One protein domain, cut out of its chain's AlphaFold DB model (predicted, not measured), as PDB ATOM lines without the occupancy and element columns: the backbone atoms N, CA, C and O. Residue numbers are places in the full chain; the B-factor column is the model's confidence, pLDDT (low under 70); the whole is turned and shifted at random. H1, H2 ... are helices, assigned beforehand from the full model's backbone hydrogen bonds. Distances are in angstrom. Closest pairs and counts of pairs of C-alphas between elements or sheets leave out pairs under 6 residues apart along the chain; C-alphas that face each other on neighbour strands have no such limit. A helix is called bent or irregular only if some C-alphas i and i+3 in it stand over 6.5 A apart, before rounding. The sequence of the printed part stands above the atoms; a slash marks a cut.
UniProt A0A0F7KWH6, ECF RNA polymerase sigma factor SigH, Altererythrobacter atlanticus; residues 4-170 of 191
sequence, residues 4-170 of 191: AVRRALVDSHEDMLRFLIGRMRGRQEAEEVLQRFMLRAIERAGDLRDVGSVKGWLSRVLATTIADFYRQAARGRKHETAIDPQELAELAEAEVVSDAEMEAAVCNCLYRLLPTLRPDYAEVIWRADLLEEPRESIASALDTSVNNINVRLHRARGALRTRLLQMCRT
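Overview. This is residues 4 to 170 of the 191 residues of the protein "ECF RNA polymerase sigma factor SigH" of Altererythrobacter atlanticus (UniProt A0A0F7KWH6). An elongated body of crossed helices has H1, H5 and H6 on one side and H2 and H8 on the other; the long helix H3 runs from it to one end, where short H4 folds back as a hairpin, and H7 lies at the opposite end. The 167 printed residues hold eight named helices, H1 to H8 in chain order, and no named strand: all helix. The whole is only just compact, close to loose, with a radius of gyration of the C-alphas of 18.1 A; it spans 64 by 31 by 23 A.

Arrangement. Begin at H3, residues 54 to 80. It touches H2, residues 27 to 49, at a steep tilt of 47 degrees, closest at C-alphas 37 and 62, 5.7 A. With residues 70 to 74 alone it touches H4, residues 85 to 92, closest at C-alphas 74 and 88, 6.7 A. With residues 55 to 63 alone it touches H5, residues 99 to 116, closest at C-alphas 59 and 103, 5.3 A. H5 touches H1, residues 4 to 21, at a shallow tilt of 13 degrees, opposite ways, closest at C-alphas 109 and 12, 5.0 A. H5 forms a hairpin with H6, residues 119 to 130, closest at C-alphas 114 and 122, 5.0 A. H8, residues 146 to 168, touches H6 about perpendicular, 87 degrees, closest at C-alphas 156 and 121, 4.6 A. H7, residues 135 to 141, touches H8, closest at C-alphas 139 and 146, 5.3 A. Every O i to N i+4 pair is within hydrogen-bond range in H1, H3, H4, H7 and H8, against 15 of 19 in H2, 12 of 14 in H5 and 7 of 8 in H6.

Along the chain. Find C-alpha 54 at (147.455, 116.636, 76.758); H3 runs 39.4 A to C-alpha 80 at (143.024, 78.130, 83.879). H2, 33.4 A, is irregular, with C-alphas 43 and 46 7.2 A apart. H8, 32.5 A, ends at C-alpha 168, (134.440, 106.562, 71.092).

Size, cuts and confidence. The C-alphas farthest apart, of Ala 82 and Asp 143, are 64.9 A apart. The printed part has no cut, and no link is long. Look for pLDDT under 70 at residues 46, 49 to 50, 76 to 97 and 170.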
ATOM      1  N   ALA A   4     133.086 117.038  57.809       85.56
ATOM      2  CA  ALA A   4     134.526 117.121  58.036       85.56
ATOM      3  C   ALA A   4     134.886 116.646  59.449       85.56
ATOM      4  O   ALA A   4     135.872 115.937  59.650       85.56
ATOM      5  N   VAL A   5     134.041 116.980  60.427       86.12
ATOM      6  CA  VAL A   5     134.185 116.508  61.807       86.12
ATOM      7  C   VAL A   5     133.977 115.000  61.877       86.12
ATOM      8  O   VAL A   5     134.766 114.316  62.519       86.12
ATOM      9  N   ARG A   6     132.946 114.467  61.209       85.12
ATOM     10  CA  ARG A   6     132.693 113.020  61.161       85.12
ATOM     11  C   ARG A   6     133.902 112.268  60.623       85.12
ATOM     12  O   ARG A   6     134.358 111.320  61.255       85.12
ATOM     13  N   ARG A   7     134.435 112.731  59.495       88.00
ATOM     14  CA  ARG A   7     135.597 112.135  58.842       88.00
ATOM     15  C   ARG A   7     136.829 112.165  59.736       88.00
ATOM     16  O   ARG A   7     137.457 111.137  59.927       88.00
ATOM     17  N   ALA A   8     137.112 113.304  60.366       88.00
ATOM     18  CA  ALA A   8     138.231 113.422  61.296       88.00
ATOM     19  C   ALA A   8     138.138 112.433  62.472       88.00
ATOM     20  O   ALA A   8     139.154 111.878  62.881       88.00
ATOM     21  N   LEU A   9     136.932 112.196  63.002       87.06
ATOM     22  CA  LEU A   9     136.716 111.230  64.084       87.06
ATOM     23  C   LEU A   9     136.950 109.787  63.615       87.06
ATOM     24  O   LEU A   9     137.629 109.038  64.309       87.06
ATOM     25  N   VAL A  10     136.419 109.412  62.446       87.38
ATOM     26  CA  VAL A  10     136.608 108.069  61.867       87.38
ATOM     27  C   VAL A  10     138.081 107.823  61.545       87.38
ATOM     28  O   VAL A  10     138.651 106.857  62.041       87.38
ATOM     29  N   ASP A  11     138.722 108.736  60.816       89.56
ATOM     30  CA  ASP A  11     140.129 108.616  60.426       89.56
ATOM     31  C   ASP A  11     141.047 108.521  61.658       89.56
ATOM     32  O   ASP A  11     141.978 107.720  61.703       89.56
ATOM     33  N   SER A  12     140.775 109.322  62.694       89.00
ATOM     34  CA  SER A  12     141.544 109.299  63.941       89.00
ATOM     35  C   SER A  12     141.365 107.986  64.711       89.00
ATOM     36  O   SER A  12     142.323 107.478  65.298       89.00
ATOM     37  N   HIS A  13     140.157 107.418  64.709       89.25
ATOM     38  CA  HIS A  13     139.899 106.108  65.298       89.25
ATOM     39  C   HIS A  13     140.621 104.995  64.521       89.25
ATOM     40  O   HIS A  13     141.251 104.125  65.123       89.25
ATOM     41  N   GLU A  14     140.545 105.015  63.189       89.31
ATOM     42  CA  GLU A  14     141.196 104.028  62.323       89.31
ATOM     43  C   GLU A  14     142.720 104.058  62.432       89.31
ATOM     44  O   GLU A  14     143.341 102.997  62.496       89.31
ATOM     45  N   ASP A  15     143.325 105.244  62.497       90.75
ATOM     46  CA  ASP A  15     144.771 105.388  62.665       90.75
ATOM     47  C   ASP A  15     145.241 104.802  64.003       90.75
ATOM     48  O   ASP A  15     146.211 104.042  64.043       90.75
ATOM     49  N   MET A  16     144.521 105.096  65.092       90.88
ATOM     50  CA  MET A  16     144.803 104.519  66.410       90.88
ATOM     51  C   MET A  16     144.640 102.996  66.411       90.88
ATOM     52  O   MET A  16     145.475 102.282  66.968       90.88
ATOM     53  N   LEU A  17     143.590 102.486  65.764       90.88
ATOM     54  CA  LEU A  17     143.372 101.048  65.644       90.88
ATOM     55  C   LEU A  17     144.482 100.383  64.824       90.88
ATOM     56  O   LEU A  17     144.975  99.328  65.208       90.88
ATOM     57  N   ARG A  18     144.908 100.998  63.718       91.25
ATOM     58  CA  ARG A  18     145.989 100.488  62.865       91.25
ATOM     59  C   ARG A  18     147.315 100.431  63.612       91.25
ATOM     60  O   ARG A  18     148.021  99.432  63.501       91.25
ATOM     61  N   PHE A  19     147.618 101.468  64.390       91.75
ATOM     62  CA  PHE A  19     148.769 101.486  65.287       91.75
ATOM     63  C   PHE A  19     148.735 100.306  66.269       91.75
ATOM     64  O   PHE A  19     149.710  99.567  66.370       91.75
ATOM     65  N   LEU A  20     147.597 100.073  66.932       91.38
ATOM     66  CA  LEU A  20     147.444  98.968  67.884       91.38
ATOM     67  C   LEU A  20     147.487  97.588  67.211       91.38
ATOM     68  O   LEU A  20     148.103  96.674  67.748       91.38
ATOM     69  N   ILE A  21     146.893  97.423  66.023       90.56
ATOM     70  CA  ILE A  21     146.946  96.164  65.259       90.56
ATOM     71  C   ILE A  21     148.390  95.774  64.942       90.56
ATOM     72  O   ILE A  21     148.732  94.602  65.051       90.56
ATOM     73  N   GLY A  22     149.242  96.739  64.586       86.94
ATOM     74  CA  GLY A  22     150.661  96.482  64.323       86.94
ATOM     75  C   GLY A  22     151.466  96.061  65.557       86.94
ATOM     76  O   GLY A  22     152.642  95.746  65.422       86.94
ATOM     77  N   ARG A  23     150.854  96.079  66.747       84.31
ATOM     78  CA  ARG A  23     151.541  95.968  68.036       84.31
ATOM     79  C   ARG A  23     150.931  94.947  68.995       84.31
ATOM     80  O   ARG A  23     151.440  94.726  70.092       84.31
ATOM     81  N   MET A  24     149.818  94.346  68.599       86.50
ATOM     82  CA  MET A  24     149.059  93.384  69.389       86.50
ATOM     83  C   MET A  24     148.872  92.092  68.600       86.50
ATOM     84  O   MET A  24     149.075  92.055  67.388       86.50
ATOM     85  N   ARG A  25     148.470  91.008  69.274       80.25
ATOM     86  CA  ARG A  25     148.434  89.664  68.665       80.25
ATOM     87  C   ARG A  25     147.310  89.479  67.649       80.25
ATOM     88  O   ARG A  25     147.246  88.455  66.974       80.25
ATOM     89  N   GLY A  26     146.417  90.457  67.541       82.06
ATOM     90  CA  GLY A  26     145.352  90.462  66.557       82.06
ATOM     91  C   GLY A  26     144.414  91.650  66.712       82.06
ATOM     92  O   GLY A  26     144.481  92.424  67.668       82.06
ATOM     93  N   ARG A  27     143.492  91.762  65.754       87.44
ATOM     94  CA  ARG A  27     142.520  92.857  65.687       87.44
ATOM     95  C   ARG A  27     141.624  92.953  66.925       87.44
ATOM     96  O   ARG A  27     141.375  94.060  67.379       87.44
ATOM     97  N   GLN A  28     141.171  91.826  67.472       86.94
ATOM     98  CA  GLN A  28     140.268  91.822  68.630       86.94
ATOM     99  C   GLN A  28     140.920  92.440  69.875       86.94
ATOM    100  O   GLN A  28     140.316  93.290  70.520       86.94
ATOM    101  N   GLU A  29     142.173  92.077  70.173       88.88
ATOM    102  CA  GLU A  29     142.915  92.671  71.293       88.88
ATOM    103  C   GLU A  29     143.120  94.181  71.088       88.88
ATOM    104  O   GLU A  29     142.953  94.969  72.020       88.88
ATOM    105  N   ALA A  30     143.429  94.591  69.851       90.50
ATOM    106  CA  ALA A  30     143.598  95.994  69.487       90.50
ATOM    107  C   ALA A  30     142.306  96.810  69.653       90.50
ATOM    108  O   ALA A  30     142.341  97.907  70.209       90.50
ATOM    109  N   GLU A  31     141.163  96.277  69.214       89.31
ATOM    110  CA  GLU A  31     139.848  96.902  69.403       89.31
ATOM    111  C   GLU A  31     139.506  97.042  70.891       89.31
ATOM    112  O   GLU A  31     139.067  98.108  71.330       89.31
ATOM    113  N   GLU A  32     139.771  96.005  71.687       88.94
ATOM    114  CA  GLU A  32     139.514  96.024  73.125       88.94
ATOM    115  C   GLU A  32     140.395  97.052  73.855       88.94
ATOM    116  O   GLU A  32     139.905  97.829  74.683       88.94
ATOM    117  N   VAL A  33     141.692  97.105  73.541       91.62
ATOM    118  CA  VAL A  33     142.600  98.109  74.111       91.62
ATOM    119  C   VAL A  33     142.207  99.513  73.690       91.62
ATOM    120  O   VAL A  33     142.189 100.400  74.546       91.62
ATOM    121  N   LEU A  34     141.849  99.729  72.422       91.06
ATOM    122  CA  LEU A  34     141.387 101.031  71.946       91.06
ATOM    123  C   LEU A  34     140.147 101.484  72.720       91.06
ATOM    124  O   LEU A  34     140.112 102.607  73.223       91.06
ATOM    125  N   GLN A  35     139.164 100.599  72.891       87.81
ATOM    126  CA  GLN A  35     137.957 100.902  73.650       87.81
ATOM    127  C   GLN A  35     138.284 101.259  75.107       87.81
ATOM    128  O   GLN A  35     137.825 102.286  75.612       87.81
ATOM    129  N   ARG A  36     139.121 100.462  75.784       90.81
ATOM    130  CA  ARG A  36     139.556 100.722  77.169       90.81
ATOM    131  C   ARG A  36     140.329 102.037  77.290       90.81
ATOM    132  O   ARG A  36     140.107 102.784  78.244       90.81
ATOM    133  N   PHE A  37     141.218 102.327  76.342       91.44
ATOM    134  CA  PHE A  37     141.993 103.567  76.288       91.44
ATOM    135  C   PHE A  37     141.065 104.777  76.172       91.44
ATOM    136  O   PHE A  37     141.172 105.717  76.959       91.44
ATOM    137  N   MET A  38     140.111 104.719  75.243       87.75
ATOM    138  CA  MET A  38     139.141 105.780  74.996       87.75
ATOM    139  C   MET A  38     138.250 106.016  76.214       87.75
ATOM    140  O   MET A  38     138.099 107.157  76.647       87.75
ATOM    141  N   LEU A  39     137.732 104.948  76.828       86.19
ATOM    142  CA  LEU A  39     136.950 105.030  78.064       86.19
ATOM    143  C   LEU A  39     137.749 105.685  79.196       86.19
ATOM    144  O   LEU A  39     137.276 106.644  79.800       86.19
ATOM    145  N   ARG A  40     138.991 105.250  79.430       88.50
ATOM    146  CA  ARG A  40     139.865 105.838  80.458       88.50
ATOM    147  C   ARG A  40     140.190 107.298  80.176       88.50
ATOM    148  O   ARG A  40     140.165 108.111  81.099       88.50
ATOM    149  N   ALA A  41     140.476 107.643  78.921       86.56
ATOM    150  CA  ALA A  41     140.700 109.022  78.509       86.56
ATOM    151  C   ALA A  41     139.448 109.876  78.766       86.56
ATOM    152  O   ALA A  41     139.549 111.000  79.239       86.56
ATOM    153  N   ILE A  42     138.248 109.346  78.539       81.50
ATOM    154  CA  ILE A  42     136.995 110.053  78.819       81.50
ATOM    155  C   ILE A  42     136.767 110.227  80.324       81.50
ATOM    156  O   ILE A  42     136.461 111.335  80.767       81.50
ATOM    157  N   GLU A  43     136.890 109.157  81.106       81.31
ATOM    158  CA  GLU A  43     136.666 109.161  82.557       81.31
ATOM    159  C   GLU A  43     137.613 110.139  83.251       81.31
ATOM    160  O   GLU A  43     137.186 110.979  84.045       81.31
ATOM    161  N   ARG A  44     138.891 110.085  82.871       80.62
ATOM    162  CA  ARG A  44     139.959 110.896  83.455       80.62
ATOM    163  C   ARG A  44     140.146 112.243  82.769       80.62
ATOM    164  O   ARG A  44     140.990 113.024  83.184       80.62
ATOM    165  N   ALA A  45     139.337 112.592  81.768       71.44
ATOM    166  CA  ALA A  45     139.449 113.895  81.111       71.44
ATOM    167  C   ALA A  45     139.129 115.085  82.040       71.44
ATOM    168  O   ALA A  45     139.314 116.230  81.638       71.44
ATOM    169  N   GLY A  46     138.624 114.853  83.261       67.94
ATOM    170  CA  GLY A  46     138.555 115.890  84.300       67.94
ATOM    171  C   GLY A  46     139.946 116.334  84.769       67.94
ATOM    172  O   GLY A  46     140.152 117.516  85.041       67.94
ATOM    173  N   ASP A  47     140.911 115.414  84.740       72.50
ATOM    174  CA  ASP A  47     142.298 115.625  85.161       72.50
ATOM    175  C   ASP A  47     143.066 116.503  84.166       72.50
ATOM    176  O   ASP A  47     144.081 117.102  84.516       72.50
ATOM    177  N   LEU A  48     142.549 116.669  82.939       70.19
ATOM    178  CA  LEU A  48     143.122 117.550  81.917       70.19
ATOM    179  C   LEU A  48     143.238 119.010  82.372       70.19
ATOM    180  O   LEU A  48     143.886 119.800  81.695       70.19
ATOM    181  N   ARG A  49     142.628 119.409  83.489       63.00
ATOM    182  CA  ARG A  49     142.825 120.744  84.061       63.00
ATOM    183  C   ARG A  49     144.266 120.971  84.532       63.00
ATOM    184  O   ARG A  49     144.795 122.056  84.307       63.00
ATOM    185  N   ASP A  50     144.889 119.946  85.108       64.25
ATOM    186  CA  ASP A  50     146.138 120.080  85.868       64.25
ATOM    187  C   ASP A  50     147.335 119.405  85.181       64.25
ATOM    188  O   ASP A  50     148.446 119.391  85.705       64.25
ATOM    189  N   VAL A  51     147.136 118.877  83.970       71.31
ATOM    190  CA  VAL A  51     148.223 118.286  83.181       71.31
ATOM    191  C   VAL A  51     149.112 119.352  82.542       71.31
ATOM    192  O   VAL A  51     148.630 120.387  82.054       71.31
ATOM    193  N   GLY A  52     150.413 119.044  82.501       75.25
ATOM    194  CA  GLY A  52     151.413 119.795  81.742       75.25
ATOM    195  C   GLY A  52     151.055 119.835  80.258       75.25
ATOM    196  O   GLY A  52     150.810 120.920  79.739       75.25
ATOM    197  N   SER A  53     150.901 118.659  79.635       86.44
ATOM    198  CA  SER A  53     150.494 118.505  78.235       86.44
ATOM    199  C   SER A  53     149.436 117.406  78.046       86.44
ATOM    200  O   SER A  53     149.502 116.336  78.660       86.44
ATOM    201  N   VAL A  54     148.443 117.652  77.181       87.00
ATOM    202  CA  VAL A  54     147.455 116.636  76.758       87.00
ATOM    203  C   VAL A  54     148.148 115.472  76.053       87.00
ATOM    204  O   VAL A  54     147.776 114.325  76.298       87.00
ATOM    205  N   LYS A  55     149.167 115.754  75.222       90.62
ATOM    206  CA  LYS A  55     149.985 114.741  74.540       90.62
ATOM    207  C   LYS A  55     150.559 113.743  75.544       90.62
ATOM    208  O   LYS A  55     150.207 112.569  75.498       90.62
ATOM    209  N   GLY A  56     151.377 114.212  76.492       88.75
ATOM    210  CA  GLY A  56     152.035 113.335  77.463       88.75
ATOM    211  C   GLY A  56     151.038 112.575  78.340       88.75
ATOM    212  O   GLY A  56     151.233 111.399  78.654       88.75
ATOM    213  N   TRP A  57     149.919 113.212  78.690       91.00
ATOM    214  CA  TRP A  57     148.865 112.554  79.451       91.00
ATOM    215  C   TRP A  57     148.180 111.423  78.667       91.00
ATOM    216  O   TRP A  57     148.075 110.312  79.190       91.00
ATOM    217  N   LEU A  58     147.764 111.656  77.418       91.06
ATOM    218  CA  LEU A  58     147.146 110.625  76.576       91.06
ATOM    219  C   LEU A  58     148.116 109.470  76.304       91.06
ATOM    220  O   LEU A  58     147.710 108.314  76.419       91.06
ATOM    221  N   SER A  59     149.395 109.753  76.039       90.81
ATOM    222  CA  SER A  59     150.419 108.716  75.845       90.81
ATOM    223  C   SER A  59     150.561 107.832  77.080       90.81
ATOM    224  O   SER A  59     150.568 106.607  76.979       90.81
ATOM    225  N   ARG A  60     150.559 108.431  78.279       90.06
ATOM    226  CA  ARG A  60     150.586 107.679  79.539       90.06
ATOM    227  C   ARG A  60     149.324 106.839  79.745       90.06
ATOM    228  O   ARG A  60     149.406 105.705  80.225       90.06
ATOM    229  N   VAL A  61     148.147 107.370  79.411       90.56
ATOM    230  CA  VAL A  61     146.889 106.610  79.490       90.56
ATOM    231  C   VAL A  61     146.923 105.423  78.523       90.56
ATOM    232  O   VAL A  61     146.532 104.325  78.913       90.56
ATOM    233  N   LEU A  62     147.452 105.596  77.311       91.69
ATOM    234  CA  LEU A  62     147.618 104.518  76.335       91.69
ATOM    235  C   LEU A  62     148.575 103.435  76.851       91.69
ATOM    236  O   LEU A  62     148.180 102.273  76.952       91.69
ATOM    237  N   ALA A  63     149.772 103.832  77.289       90.00
ATOM    238  CA  ALA A  63     150.795 102.939  77.832       90.00
ATOM    239  C   ALA A  63     150.263 102.087  78.990       90.00
ATOM    240  O   ALA A  63     150.368 100.860  79.006       90.00
ATOM    241  N   THR A  64     149.627 102.745  79.963       89.38
ATOM    242  CA  THR A  64     149.058 102.057  81.129       89.38
ATOM    243  C   THR A  64     147.896 101.142  80.756       89.38
ATOM    244  O   THR A  64     147.706 100.115  81.401       89.38
ATOM    245  N   THR A  65     147.136 101.463  79.708       91.44
ATOM    246  CA  THR A  65     146.032 100.622  79.227       91.44
ATOM    247  C   THR A  65     146.537  99.354  78.547       91.44
ATOM    248  O   THR A  65     146.045  98.274  78.872       91.44
ATOM    249  N   ILE A  66     147.561  99.461  77.699       89.94
ATOM    250  CA  ILE A  66     148.234  98.307  77.082       89.94
ATOM    251  C   ILE A  66     148.834  97.401  78.166       89.94
ATOM    252  O   ILE A  66     148.581  96.195  78.194       89.94
ATOM    253  N   ALA A  67     149.564  97.984  79.121       86.62
ATOM    254  CA  ALA A  67     150.177  97.224  80.207       86.62
ATOM    255  C   ALA A  67     149.132  96.516  81.088       86.62
ATOM    256  O   ALA A  67     149.313  95.358  81.465       86.62
ATOM    257  N   ASP A  68     148.026  97.187  81.422       86.38
ATOM    258  CA  ASP A  68     146.947  96.585  82.209       86.38
ATOM    259  C   ASP A  68     146.226  95.466  81.447       86.38
ATOM    260  O   ASP A  68     145.866  94.460  82.060       86.38
ATOM    261  N   PHE A  69     146.036  95.616  80.131       89.25
ATOM    262  CA  PHE A  69     145.446  94.588  79.274       89.25
ATOM    263  C   PHE A  69     146.261  93.291  79.325       89.25
ATOM    264  O   PHE A  69     145.731  92.243  79.706       89.25
ATOM    265  N   TYR A  70     147.572  93.367  79.077       84.25
ATOM    266  CA  TYR A  70     148.437  92.187  79.136       84.25
ATOM    267  C   TYR A  70     148.546  91.604  80.550       84.25
ATOM    268  O   TYR A  70     148.498  90.383  80.714       84.25
ATOM    269  N   ARG A  71     148.596  92.444  81.596       83.25
ATOM    270  CA  ARG A  71     148.574  91.971  82.994       83.25
ATOM    271  C   ARG A  71     147.296  91.205  83.339       83.25
ATOM    272  O   ARG A  71     147.362  90.267  84.131       83.25
ATOM    273  N   GLN A  72     146.141  91.600  82.805       83.62
ATOM    274  CA  GLN A  72     144.877  90.892  83.031       83.62
ATOM    275  C   GLN A  72     144.827  89.575  82.257       83.62
ATOM    276  O   GLN A  72     144.510  88.543  82.849       83.62
ATOM    277  N   ALA A  73     145.225  89.586  80.983       80.81
ATOM    278  CA  ALA A  73     145.299  88.385  80.155       80.81
ATOM    279  C   ALA A  73     146.228  87.322  80.776       80.81
ATOM    280  O   ALA A  73     145.900  86.138  80.830       80.81
ATOM    281  N   ALA A  74     147.359  87.759  81.333       76.38
ATOM    282  CA  ALA A  74     148.300  86.923  82.070       76.38
ATOM    283  C   ALA A  74     147.691  86.296  83.346       76.38
ATOM    284  O   ALA A  74     147.948  85.131  83.647       76.38
ATOM    285  N   ARG A  75     146.863  87.039  84.097       75.19
ATOM    286  CA  ARG A  75     146.204  86.547  85.326       75.19
ATOM    287  C   ARG A  75     145.061  85.573  85.049       75.19
ATOM    288  O   ARG A  75     144.922  84.613  85.803       75.19
ATOM    289  N   GLY A  76     144.271  85.817  84.001       67.25
ATOM    290  CA  GLY A  76     143.185  84.923  83.582       67.25
ATOM    291  C   GLY A  76     143.720  83.548  83.181       67.25
ATOM    292  O   GLY A  76     143.286  82.534  83.716       67.25
ATOM    293  N   ARG A  77     144.782  83.525  82.365       62.47
ATOM    294  CA  ARG A  77     145.444  82.282  81.941       62.47
ATOM    295  C   ARG A  77     146.099  81.503  83.091       62.47
ATOM    296  O   ARG A  77     146.098  80.276  83.075       62.47
ATOM    297  N   LYS A  78     146.594  82.202  84.121       57.38
ATOM    298  CA  LYS A  78     147.126  81.592  85.356       57.38
ATOM    299  C   LYS A  78     146.065  80.894  86.218       57.38
ATOM    300  O   LYS A  78     146.427  80.042  87.020       57.38
ATOM    301  N   HIS A  79     144.790  81.277  86.104       56.84
ATOM    302  CA  HIS A  79     143.694  80.588  86.796       56.84
ATOM    303  C   HIS A  79     143.214  79.343  86.035       56.84
ATOM    304  O   HIS A  79     142.729  78.414  86.674       56.84
ATOM    305  N   GLU A  80     143.378  79.296  84.709       54.38
ATOM    306  CA  GLU A  80     143.024  78.130  83.879       54.38
ATOM    307  C   GLU A  80     144.160  77.107  83.724       54.38
ATOM    308  O   GLU A  80     143.895  75.937  83.463       54.38
ATOM    309  N   THR A  81     145.420  77.502  83.930       52.09
ATOM    310  CA  THR A  81     146.578  76.605  83.776       52.09
ATOM    311  C   THR A  81     147.730  77.002  84.696       52.09
ATOM    312  O   THR A  81     148.008  78.187  84.894       52.09
ATOM    313  N   ALA A  82     148.446  76.006  85.230       53.81
ATOM    314  CA  ALA A  82     149.729  76.193  85.905       53.81
ATOM    315  C   ALA A  82     150.804  76.567  84.867       53.81
ATOM    316  O   ALA A  82     151.565  75.720  84.415       53.81
ATOM    317  N   ILE A  83     150.793  77.825  84.430       54.19
ATOM    318  CA  ILE A  83     151.719  78.354  83.421       54.19
ATOM    319  C   ILE A  83     153.091  78.608  84.051       54.19
ATOM    320  O   ILE A  83     153.179  79.166  85.152       54.19
ATOM    321  N   ASP A  84     154.141  78.220  83.322       56.88
ATOM    322  CA  ASP A  84     155.545  78.449  83.661       56.88
ATOM    323  C   ASP A  84     155.806  79.959  83.876       56.88
ATOM    324  O   ASP A  84     155.457  80.784  83.023       56.88
ATOM    325  N   PRO A  85     156.396  80.372  85.015       55.66
ATOM    326  CA  PRO A  85     156.849  81.743  85.235       55.66
ATOM    327  C   PRO A  85     157.666  82.347  84.080       55.66
ATOM    328  O   PRO A  85     157.592  83.562  83.890       55.66
ATOM    329  N   GLN A  86     158.390  81.526  83.310       52.09
ATOM    330  CA  GLN A  86     159.177  81.954  82.151       52.09
ATOM    331  C   GLN A  86     158.287  82.412  80.977       52.09
ATOM    332  O   GLN A  86     158.479  83.509  80.460       52.09
ATOM    333  N   GLU A  87     157.232  81.661  80.633       53.16
ATOM    334  CA  GLU A  87     156.254  82.064  79.604       53.16
ATOM    335  C   GLU A  87     155.485  83.328  80.013       53.16
ATOM    336  O   GLU A  87     155.120  84.157  79.180       53.16
ATOM    337  N   LEU A  88     155.238  83.516  81.314       53.28
ATOM    338  CA  LEU A  88     154.604  84.731  81.827       53.28
ATOM    339  C   LEU A  88     155.508  85.963  81.692       53.28
ATOM    340  O   LEU A  88     154.999  87.063  81.465       53.28
ATOM    341  N   ALA A  89     156.821  85.782  81.859       53.34
ATOM    342  CA  ALA A  89     157.819  86.825  81.659       53.34
ATOM    343  C   ALA A  89     157.952  87.177  80.171       53.34
ATOM    344  O   ALA A  89     157.871  88.353  79.840       53.34
ATOM    345  N   GLU A  90     157.991  86.190  79.275       51.31
ATOM    346  CA  GLU A  90     158.011  86.402  77.818       51.31
ATOM    347  C   GLU A  90     156.716  87.061  77.297       51.31
ATOM    348  O   GLU A  90     156.739  87.892  76.391       51.31
ATOM    349  N   LEU A  91     155.564  86.761  77.910       51.50
ATOM    350  CA  LEU A  91     154.290  87.445  77.643       51.50
ATOM    351  C   LEU A  91     154.253  88.888  78.164       51.50
ATOM    352  O   LEU A  91     153.532  89.715  77.610       51.50
ATOM    353  N   ALA A  92     154.972  89.183  79.248       50.06
ATOM    354  CA  ALA A  92     155.129  90.538  79.775       50.06
ATOM    355  C   ALA A  92     156.188  91.336  78.992       50.06
ATOM    356  O   ALA A  92     156.080  92.556  78.888       50.06
ATOM    357  N   GLU A  93     157.158  90.634  78.407       47.72
ATOM    358  CA  GLU A  93     158.143  91.114  77.436       47.72
ATOM    359  C   GLU A  93     157.605  91.132  76.005       47.72
ATOM    360  O   GLU A  93     158.385  91.403  75.092       47.72
ATOM    361  N   ALA A  94     156.296  90.899  75.797       46.16
ATOM    362  CA  ALA A  94     155.599  91.163  74.543       46.16
ATOM    363  C   ALA A  94     155.654  92.670  74.245       46.16
ATOM    364  O   ALA A  94     154.711  93.430  74.440       46.16
ATOM    365  N   GLU A  95     156.842  93.044  73.789       52.56
ATOM    366  CA  GLU A  95     157.215  94.146  72.953       52.56
ATOM    367  C   GLU A  95     156.813  95.473  73.621       52.56
ATOM    368  O   GLU A  95     155.760  96.051  73.376       52.56
ATOM    369  N   VAL A  96     157.673  95.979  74.510       55.78
ATOM    370  CA  VAL A  96     157.506  97.286  75.164       55.78
ATOM    371  C   VAL A  96     157.374  98.353  74.079       55.78
ATOM    372  O   VAL A  96     158.329  98.617  73.353       55.78
ATOM    373  N   VAL A  97     156.172  98.904  73.893       64.50
ATOM    374  CA  VAL A  97     155.967 100.043  72.987       64.50
ATOM    375  C   VAL A  97     156.812 101.180  73.521       64.50
ATOM    376  O   VAL A  97     156.716 101.498  74.709       64.50
ATOM    377  N   SER A  98     157.672 101.756  72.683       77.62
ATOM    378  CA  SER A  98     158.482 102.874  73.146       77.62
ATOM    379  C   SER A  98     157.577 104.072  73.434       77.62
ATOM    380  O   SER A  98     156.573 104.298  72.748       77.62
ATOM    381  N   ASP A  99     157.938 104.871  74.438       78.75
ATOM    382  CA  ASP A  99     157.186 106.085  74.779       78.75
ATOM    383  C   ASP A  99     157.053 107.031  73.571       78.75
ATOM    384  O   ASP A  99     155.999 107.631  73.360       78.75
ATOM    385  N   ALA A 100     158.077 107.076  72.711       84.44
ATOM    386  CA  ALA A 100     158.089 107.871  71.486       84.44
ATOM    387  C   ALA A 100     157.042 107.420  70.451       84.44
ATOM    388  O   ALA A 100     156.393 108.256  69.823       84.44
ATOM    389  N   GLU A 101     156.840 106.112  70.272       86.56
ATOM    390  CA  GLU A 101     155.826 105.583  69.350       86.56
ATOM    391  C   GLU A 101     154.406 105.871  69.849       86.56
ATOM    392  O   GLU A 101     153.532 106.244  69.062       86.56
ATOM    393  N   MET A 102     154.179 105.755  71.161       87.69
ATOM    394  CA  MET A 102     152.890 106.097  71.770       87.69
ATOM    395  C   MET A 102     152.589 107.590  71.633       87.69
ATOM    396  O   MET A 102     151.473 107.959  71.267       87.69
ATOM    397  N   GLU A 103     153.588 108.445  71.865       88.44
ATOM    398  CA  GLU A 103     153.466 109.880  71.612       88.44
ATOM    399  C   GLU A 103     153.156 110.186  70.150       88.44
ATOM    400  O   GLU A 103     152.277 111.004  69.883       88.44
ATOM    401  N   ALA A 104     153.805 109.516  69.197       91.12
ATOM    402  CA  ALA A 104     153.532 109.715  67.777       91.12
ATOM    403  C   ALA A 104     152.083 109.345  67.406       91.12
ATOM    404  O   ALA A 104     151.412 110.116  66.713       91.12
ATOM    405  N   ALA A 105     151.574 108.214  67.907       91.00
ATOM    406  CA  ALA A 105     150.192 107.787  67.678       91.00
ATOM    407  C   ALA A 105     149.180 108.802  68.239       91.00
ATOM    408  O   ALA A 105     148.240 109.212  67.548       91.00
ATOM    409  N   VAL A 106     149.412 109.272  69.467       91.31
ATOM    410  CA  VAL A 106     148.589 110.299  70.117       91.31
ATOM    411  C   VAL A 106     148.651 111.626  69.362       91.31
ATOM    412  O   VAL A 106     147.610 112.235  69.122       91.31
ATOM    413  N   CYS A 107     149.836 112.073  68.947       92.38
ATOM    414  CA  CYS A 107     150.002 113.295  68.164       92.38
ATOM    415  C   CYS A 107     149.230 113.228  66.847       92.38
ATOM    416  O   CYS A 107     148.511 114.169  66.524       92.38
ATOM    417  N   ASN A 108     149.316 112.114  66.117       91.56
ATOM    418  CA  ASN A 108     148.584 111.933  64.866       91.56
ATOM    419  C   ASN A 108     147.057 111.998  65.069       91.56
ATOM    420  O   ASN A 108     146.355 112.686  64.328       91.56
ATOM    421  N   CYS A 109     146.557 111.359  66.129       91.12
ATOM    422  CA  CYS A 109     145.161 111.471  66.557       91.12
ATOM    423  C   CYS A 109     144.775 112.939  66.830       91.12
ATOM    424  O   CYS A 109     143.822 113.468  66.251       91.12
ATOM    425  N   LEU A 110     145.563 113.654  67.638       91.62
ATOM    426  CA  LEU A 110     145.309 115.063  67.949       91.62
ATOM    427  C   LEU A 110     145.359 115.952  66.697       91.62
ATOM    428  O   LEU A 110     144.490 116.809  66.541       91.62
ATOM    429  N   TYR A 111     146.287 115.723  65.765       92.50
ATOM    430  CA  TYR A 111     146.391 116.487  64.518       92.50
ATOM    431  C   TYR A 111     145.123 116.437  63.664       92.50
ATOM    432  O   TYR A 111     144.777 117.441  63.041       92.50
ATOM    433  N   ARG A 112     144.390 115.321  63.670       91.38
ATOM    434  CA  ARG A 112     143.094 115.222  62.978       91.38
ATOM    435  C   ARG A 112     141.963 115.885  63.752       91.38
ATOM    436  O   ARG A 112     141.065 116.471  63.150       91.38
ATOM    437  N   LEU A 113     141.994 115.811  65.081       92.31
ATOM    438  CA  LEU A 113     140.912 116.317  65.922       92.31
ATOM    439  C   LEU A 113     140.966 117.832  66.135       92.31
ATOM    440  O   LEU A 113     139.910 118.463  66.187       92.31
ATOM    441  N   LEU A 114     142.149 118.439  66.251       94.56
ATOM    442  CA  LEU A 114     142.275 119.873  66.542       94.56
ATOM    443  C   LEU A 114     141.599 120.782  65.500       94.56
ATOM    444  O   LEU A 114     140.880 121.687  65.923       94.56
ATOM    445  N   PRO A 115     141.701 120.531  64.178       94.75
ATOM    446  CA  PRO A 115     140.985 121.314  63.166       94.75
ATOM    447  C   PRO A 115     139.456 121.301  63.312       94.75
ATOM    448  O   PRO A 115     138.776 122.157  62.755       94.75
ATOM    449  N   THR A 116     138.893 120.351  64.066       93.94
ATOM    450  CA  THR A 116     137.445 120.264  64.328       93.94
ATOM    451  C   THR A 116     136.973 121.155  65.481       93.94
ATOM    452  O   THR A 116     135.768 121.226  65.759       93.94
ATOM    453  N   LEU A 117     137.904 121.767  66.214       95.06
ATOM    454  CA  LEU A 117     137.637 122.681  67.319       95.06
ATOM    455  C   LEU A 117     137.550 124.117  66.797       95.06
ATOM    456  O   LEU A 117     137.892 124.417  65.656       95.06
ATOM    457  N   ARG A 118     137.113 125.042  67.658       96.25
ATOM    458  CA  ARG A 118     137.243 126.467  67.340       96.25
ATOM    459  C   ARG A 118     138.731 126.815  67.139       96.25
ATOM    460  O   ARG A 118     139.548 126.320  67.920       96.25
ATOM    461  N   PRO A 119     139.095 127.669  66.165       96.50
ATOM    462  CA  PRO A 119     140.499 127.958  65.852       96.50
ATOM    463  C   PRO A 119     141.319 128.440  67.054       96.50
ATOM    464  O   PRO A 119     142.428 127.968  67.273       96.50
ATOM    465  N   ASP A 120     140.736 129.295  67.899       95.75
ATOM    466  CA  ASP A 120     141.377 129.815  69.112       95.75
ATOM    467  C   ASP A 120     141.618 128.742  70.184       95.75
ATOM    468  O   ASP A 120     142.483 128.911  71.041       95.75
ATOM    469  N   TYR A 121     140.851 127.650  70.159       96.44
ATOM    470  CA  TYR A 121     141.043 126.491  71.031       96.44
ATOM    471  C   TYR A 121     142.098 125.546  70.462       96.44
ATOM    472  O   TYR A 121     142.964 125.082  71.200       96.44
ATOM    473  N   ALA A 122     142.029 125.280  69.155       96.56
ATOM    474  CA  ALA A 122     143.000 124.453  68.456       96.56
ATOM    475  C   ALA A 122     144.417 125.025  68.591       96.56
ATOM    476  O   ALA A 122     145.341 124.286  68.919       96.56
ATOM    477  N   GLU A 123     144.571 126.341  68.423       96.56
ATOM    478  CA  GLU A 123     145.855 127.036  68.523       96.56
ATOM    479  C   GLU A 123     146.500 126.889  69.907       96.56
ATOM    480  O   GLU A 123     147.675 126.531  70.009       96.56
ATOM    481  N   VAL A 124     145.745 127.121  70.988       95.56
ATOM    482  CA  VAL A 124     146.322 127.020  72.337       95.56
ATOM    483  C   VAL A 124     146.652 125.584  72.722       95.56
ATOM    484  O   VAL A 124     147.671 125.378  73.375       95.56
ATOM    485  N   ILE A 125     145.854 124.594  72.298       95.06
ATOM    486  CA  ILE A 125     146.199 123.181  72.512       95.06
ATOM    487  C   ILE A 125     147.445 122.832  71.700       95.06
ATOM    488  O   ILE A 125     148.373 122.237  72.231       95.06
ATOM    489  N   TRP A 126     147.523 123.235  70.433       95.88
ATOM    490  CA  TRP A 126     148.703 122.971  69.614       95.88
ATOM    491  C   TRP A 126     149.981 123.489  70.283       95.88
ATOM    492  O   TRP A 126     150.946 122.750  70.463       95.88
ATOM    493  N   ARG A 127     149.983 124.751  70.714       96.06
ATOM    494  CA  ARG A 127     151.174 125.372  71.301       96.06
ATOM    495  C   ARG A 127     151.498 124.823  72.689       96.06
ATOM    496  O   ARG A 127     152.630 124.424  72.929       96.06
ATOM    497  N   ALA A 128     150.519 124.758  73.590       93.75
ATOM    498  CA  ALA A 128     150.772 124.362  74.976       93.75
ATOM    499  C   ALA A 128     150.863 122.841  75.172       93.75
ATOM    500  O   ALA A 128     151.604 122.383  76.034       93.75
ATOM    501  N   ASP A 129     150.091 122.056  74.417       92.25
ATOM    502  CA  ASP A 129     149.943 120.616  74.645       92.25
ATOM    503  C   ASP A 129     150.695 119.736  73.640       92.25
ATOM    504  O   ASP A 129     150.995 118.594  73.980       92.25
ATOM    505  N   LEU A 130     150.974 120.216  72.422       91.88
ATOM    506  CA  LEU A 130     151.748 119.457  71.426       91.88
ATOM    507  C   LEU A 130     153.191 119.959  71.338       91.88
ATOM    508  O   LEU A 130     154.114 119.149  71.402       91.88
ATOM    509  N   LEU A 131     153.381 121.277  71.216       92.88
ATOM    510  CA  LEU A 131     154.710 121.904  71.183       92.88
ATOM    511  C   LEU A 131     155.300 122.159  72.576       92.88
ATOM    512  O   LEU A 131     156.476 122.497  72.675       92.88
ATOM    513  N   GLU A 132     154.493 122.008  73.631       92.31
ATOM    514  CA  GLU A 132     154.894 122.207  75.033       92.31
ATOM    515  C   GLU A 132     155.508 123.594  75.298       92.31
ATOM    516  O   GLU A 132     156.391 123.776  76.136       92.31
ATOM    517  N   GLU A 133     155.012 124.601  74.578       94.62
ATOM    518  CA  GLU A 133     155.458 125.980  74.710       94.62
ATOM    519  C   GLU A 133     155.027 126.584  76.066       94.62
ATOM    520  O   GLU A 133     153.878 126.398  76.491       94.62
ATOM    521  N   PRO A 134     155.898 127.365  76.741       94.06
ATOM    522  CA  PRO A 134     155.538 128.057  77.974       94.06
ATOM    523  C   PRO A 134     154.330 128.981  77.794       94.06
ATOM    524  O   PRO A 134     154.251 129.764  76.842       94.06
ATOM    525  N   ARG A 135     153.401 128.950  78.751       93.75
ATOM    526  CA  ARG A 135     152.137 129.705  78.679       93.75
ATOM    527  C   ARG A 135     152.365 131.214  78.646       93.75
ATOM    528  O   ARG A 135     151.573 131.935  78.048       93.75
ATOM    529  N   GLU A 136     153.446 131.680  79.256       95.44
ATOM    530  CA  GLU A 136     153.925 133.062  79.234       95.44
ATOM    531  C   GLU A 136     154.314 133.497  77.818       95.44
ATOM    532  O   GLU A 136     153.980 134.604  77.396       95.44
ATOM    533  N   SER A 137     154.974 132.612  77.065       96.88
ATOM    534  CA  SER A 137     155.368 132.872  75.678       96.88
ATOM    535  C   SER A 137     154.145 132.911  74.760       96.88
ATOM    536  O   SER A 137     153.985 133.853  73.982       96.88
ATOM    537  N   ILE A 138     153.203 131.980  74.956       96.50
ATOM    538  CA  ILE A 138     151.918 131.973  74.246       96.50
ATOM    539  C   ILE A 138     151.125 133.249  74.542       96.50
ATOM    540  O   ILE A 138     150.610 133.880  73.621       96.50
ATOM    541  N   ALA A 139     151.041 133.651  75.812       97.00
ATOM    542  CA  ALA A 139     150.331 134.854  76.232       97.00
ATOM    543  C   ALA A 139     150.916 136.118  75.583       97.00
ATOM    544  O   ALA A 139     150.163 136.916  75.033       97.00
ATOM    545  N   SER A 140     152.247 136.245  75.578       97.12
ATOM    546  CA  SER A 140     152.960 137.346  74.922       97.12
ATOM    547  C   SER A 140     152.707 137.376  73.410       97.12
ATOM    548  O   SER A 140     152.340 138.408  72.856       97.12
ATOM    549  N   ALA A 141     152.815 136.225  72.740       97.19
ATOM    550  CA  ALA A 141     152.604 136.117  71.298       97.19
ATOM    551  C   ALA A 141     151.156 136.407  70.859       97.19
ATOM    552  O   ALA A 141     150.938 136.840  69.730       97.19
ATOM    553  N   LEU A 142     150.174 136.145  71.726       95.62
ATOM    554  CA  LEU A 142     148.748 136.377  71.463       95.62
ATOM    555  C   LEU A 142     148.222 137.689  72.063       95.62
ATOM    556  O   LEU A 142     147.004 137.869  72.115       95.62
ATOM    557  N   ASP A 143     149.115 138.562  72.541       96.50
ATOM    558  CA  ASP A 143     148.794 139.838  73.192       96.50
ATOM    559  C   ASP A 143     147.692 139.696  74.262       96.50
ATOM    560  O   ASP A 143     146.646 140.349  74.261       96.50
ATOM    561  N   THR A 144     147.878 138.732  75.165       96.44
ATOM    562  CA  THR A 144     146.902 138.415  76.209       96.44
ATOM    563  C   THR A 144     147.572 138.051  77.531       96.44
ATOM    564  O   THR A 144     148.791 137.983  77.644       96.44
ATOM    565  N   SER A 145     146.778 137.826  78.581       97.12
ATOM    566  CA  SER A 145     147.307 137.424  79.888       97.12
ATOM    567  C   SER A 145     147.439 135.906  80.014       97.12
ATOM    568  O   SER A 145     146.636 135.147  79.466       97.12
ATOM    569  N   VAL A 146     148.387 135.445  80.836       95.75
ATOM    570  CA  VAL A 146     148.529 134.017  81.193       95.75
ATOM    571  C   VAL A 146     147.225 133.454  81.769       95.75
ATOM    572  O   VAL A 146     146.846 132.319  81.485       95.75
ATOM    573  N   ASN A 147     146.475 134.264  82.523       95.44
ATOM    574  CA  ASN A 147     145.166 133.866  83.034       95.44
ATOM    575  C   ASN A 147     144.146 133.621  81.904       95.44
ATOM    576  O   ASN A 147     143.390 132.652  81.961       95.44
ATOM    577  N   ASN A 148     144.149 134.446  80.850       95.56
ATOM    578  CA  ASN A 148     143.314 134.213  79.668       95.56
ATOM    579  C   ASN A 148     143.701 132.904  78.967       95.56
ATOM    580  O   ASN A 148     142.811 132.118  78.644       95.56
ATOM    581  N   ILE A 149     145.004 132.630  78.817       95.62
ATOM    582  CA  ILE A 149     145.504 131.363  78.262       95.62
ATOM    583  C   ILE A 149     145.034 130.170  79.099       95.62
ATOM    584  O   ILE A 149     144.497 129.220  78.537       95.62
ATOM    585  N   ASN A 150     145.135 130.231  80.429       92.00
ATOM    586  CA  ASN A 150     144.670 129.161  81.317       92.00
ATOM    587  C   ASN A 150     143.164 128.889  81.162       92.00
ATOM    588  O   ASN A 150     142.744 127.736  81.035       92.00
ATOM    589  N   VAL A 151     142.338 129.941  81.126       93.19
ATOM    590  CA  VAL A 151     140.886 129.807  80.912       93.19
ATOM    591  C   VAL A 151     140.584 129.253  79.519       93.19
ATOM    592  O   VAL A 151     139.702 128.401  79.373       93.19
ATOM    593  N   ARG A 152     141.311 129.707  78.492       94.50
ATOM    594  CA  ARG A 152     141.139 129.239  77.114       94.50
ATOM    595  C   ARG A 152     141.524 127.769  76.984       94.50
ATOM    596  O   ARG A 152     140.724 127.007  76.453       94.50
ATOM    597  N   LEU A 153     142.657 127.353  77.551       93.25
ATOM    598  CA  LEU A 153     143.096 125.956  77.602       93.25
ATOM    599  C   LEU A 153     142.081 125.069  78.312       93.25
ATOM    600  O   LEU A 153     141.744 124.006  77.802       93.25
ATOM    601  N   HIS A 154     141.534 125.514  79.444       88.88
ATOM    602  CA  HIS A 154     140.508 124.751  80.150       88.88
ATOM    603  C   HIS A 154     139.297 124.458  79.248       88.88
ATOM    604  O   HIS A 154     138.865 123.311  79.119       88.88
ATOM    605  N   ARG A 155     138.778 125.486  78.570       92.31
ATOM    606  CA  ARG A 155     137.639 125.340  77.650       92.31
ATOM    607  C   ARG A 155     138.002 124.515  76.414       92.31
ATOM    608  O   ARG A 155     137.202 123.688  75.984       92.31
ATOM    609  N   ALA A 156     139.202 124.713  75.874       93.88
ATOM    610  CA  ALA A 156     139.711 123.995  74.717       93.88
ATOM    611  C   ALA A 156     139.841 122.491  75.004       93.88
ATOM    612  O   ALA A 156     139.309 121.676  74.253       93.88
ATOM    613  N   ARG A 157     140.447 122.117  76.138       91.25
ATOM    614  CA  ARG A 157     140.566 120.722  76.596       91.25
ATOM    615  C   ARG A 157     139.190 120.093  76.862       91.25
ATOM    616  O   ARG A 157     138.974 118.931  76.525       91.25
ATOM    617  N   GLY A 158     138.225 120.868  77.365       89.94
ATOM    618  CA  GLY A 158     136.824 120.443  77.466       89.94
ATOM    619  C   GLY A 158     136.184 120.134  76.105       89.94
ATOM    620  O   GLY A 158     135.517 119.115  75.949       89.94
ATOM    621  N   ALA A 159     136.437 120.964  75.093       92.06
ATOM    622  CA  ALA A 159     135.949 120.722  73.737       92.06
ATOM    623  C   ALA A 159     136.642 119.513  73.074       92.06
ATOM    624  O   ALA A 159     135.983 118.710  72.411       92.06
ATOM    625  N   LEU A 160     137.946 119.325  73.308       91.25
ATOM    626  CA  LEU A 160     138.679 118.137  72.863       91.25
ATOM    627  C   LEU A 160     138.119 116.859  73.499       91.25
ATOM    628  O   LEU A 160     137.908 115.870  72.800       91.25
ATOM    629  N   ARG A 161     137.782 116.888  74.795       86.62
ATOM    630  CA  ARG A 161     137.083 115.781  75.466       86.62
ATOM    631  C   ARG A 161     135.785 115.417  74.745       86.62
ATOM    632  O   ARG A 161     135.509 114.234  74.555       86.62
ATOM    633  N   THR A 162     134.992 116.402  74.322       87.94
ATOM    634  CA  THR A 162     133.771 116.149  73.542       87.94
ATOM    635  C   THR A 162     134.071 115.448  72.216       87.94
ATOM    636  O   THR A 162     133.318 114.558  71.826       87.94
ATOM    637  N   ARG A 163     135.179 115.785  71.540       89.00
ATOM    638  CA  ARG A 163     135.610 115.080  70.320       89.00
ATOM    639  C   ARG A 163     136.051 113.646  70.600       89.00
ATOM    640  O   ARG A 163     135.595 112.746  69.907       89.00
ATOM    641  N   LEU A 164     136.828 113.403  71.653       84.31
ATOM    642  CA  LEU A 164     137.215 112.042  72.055       84.31
ATOM    643  C   LEU A 164     135.993 111.172  72.405       84.31
ATOM    644  O   LEU A 164     135.917 110.014  72.002       84.31
ATOM    645  N   LEU A 165     134.990 111.744  73.081       82.31
ATOM    646  CA  LEU A 165     133.699 111.097  73.349       82.31
ATOM    647  C   LEU A 165     132.962 110.701  72.067       82.31
ATOM    648  O   LEU A 165     132.409 109.607  71.975       82.31
ATOM    649  N   GLN A 166     132.932 111.599  71.086       84.00
ATOM    650  CA  GLN A 166     132.308 111.356  69.788       84.00
ATOM    651  C   GLN A 166     133.065 110.279  69.001       84.00
ATOM    652  O   GLN A 166     132.433 109.401  68.423       84.00
ATOM    653  N   MET A 167     134.397 110.290  69.059       82.69
ATOM    654  CA  MET A 167     135.259 109.265  68.466       82.69
ATOM    655  C   MET A 167     135.087 107.901  69.149       82.69
ATOM    656  O   MET A 167     135.170 106.873  68.502       82.69
ATOM    657  N   CYS A 168     134.768 107.839  70.442       74.19
ATOM    658  CA  CYS A 168     134.440 106.562  71.092       74.19
ATOM    659  C   CYS A 168     133.118 105.958  70.582       74.19
ATOM    660  O   CYS A 168     132.874 104.766  70.745       74.19
ATOM    661  N   ARG A 169     132.244 106.782  69.994       72.75
ATOM    662  CA  ARG A 169     130.940 106.368  69.461       72.75
ATOM    663  C   ARG A 169     130.957 106.128  67.947       72.75
ATOM    664  O   ARG A 169     129.899 105.884  67.367       72.75
ATOM    665  N   THR A 170     132.119 106.196  67.291       69.75
ATOM    666  CA  THR A 170     132.242 105.743  65.901       69.75
ATOM    667  C   THR A 170     132.256 104.225  65.853       69.75
ATOM    668  O   THR A 170     133.156 103.598  66.403       69.75
TER     669      THR A 170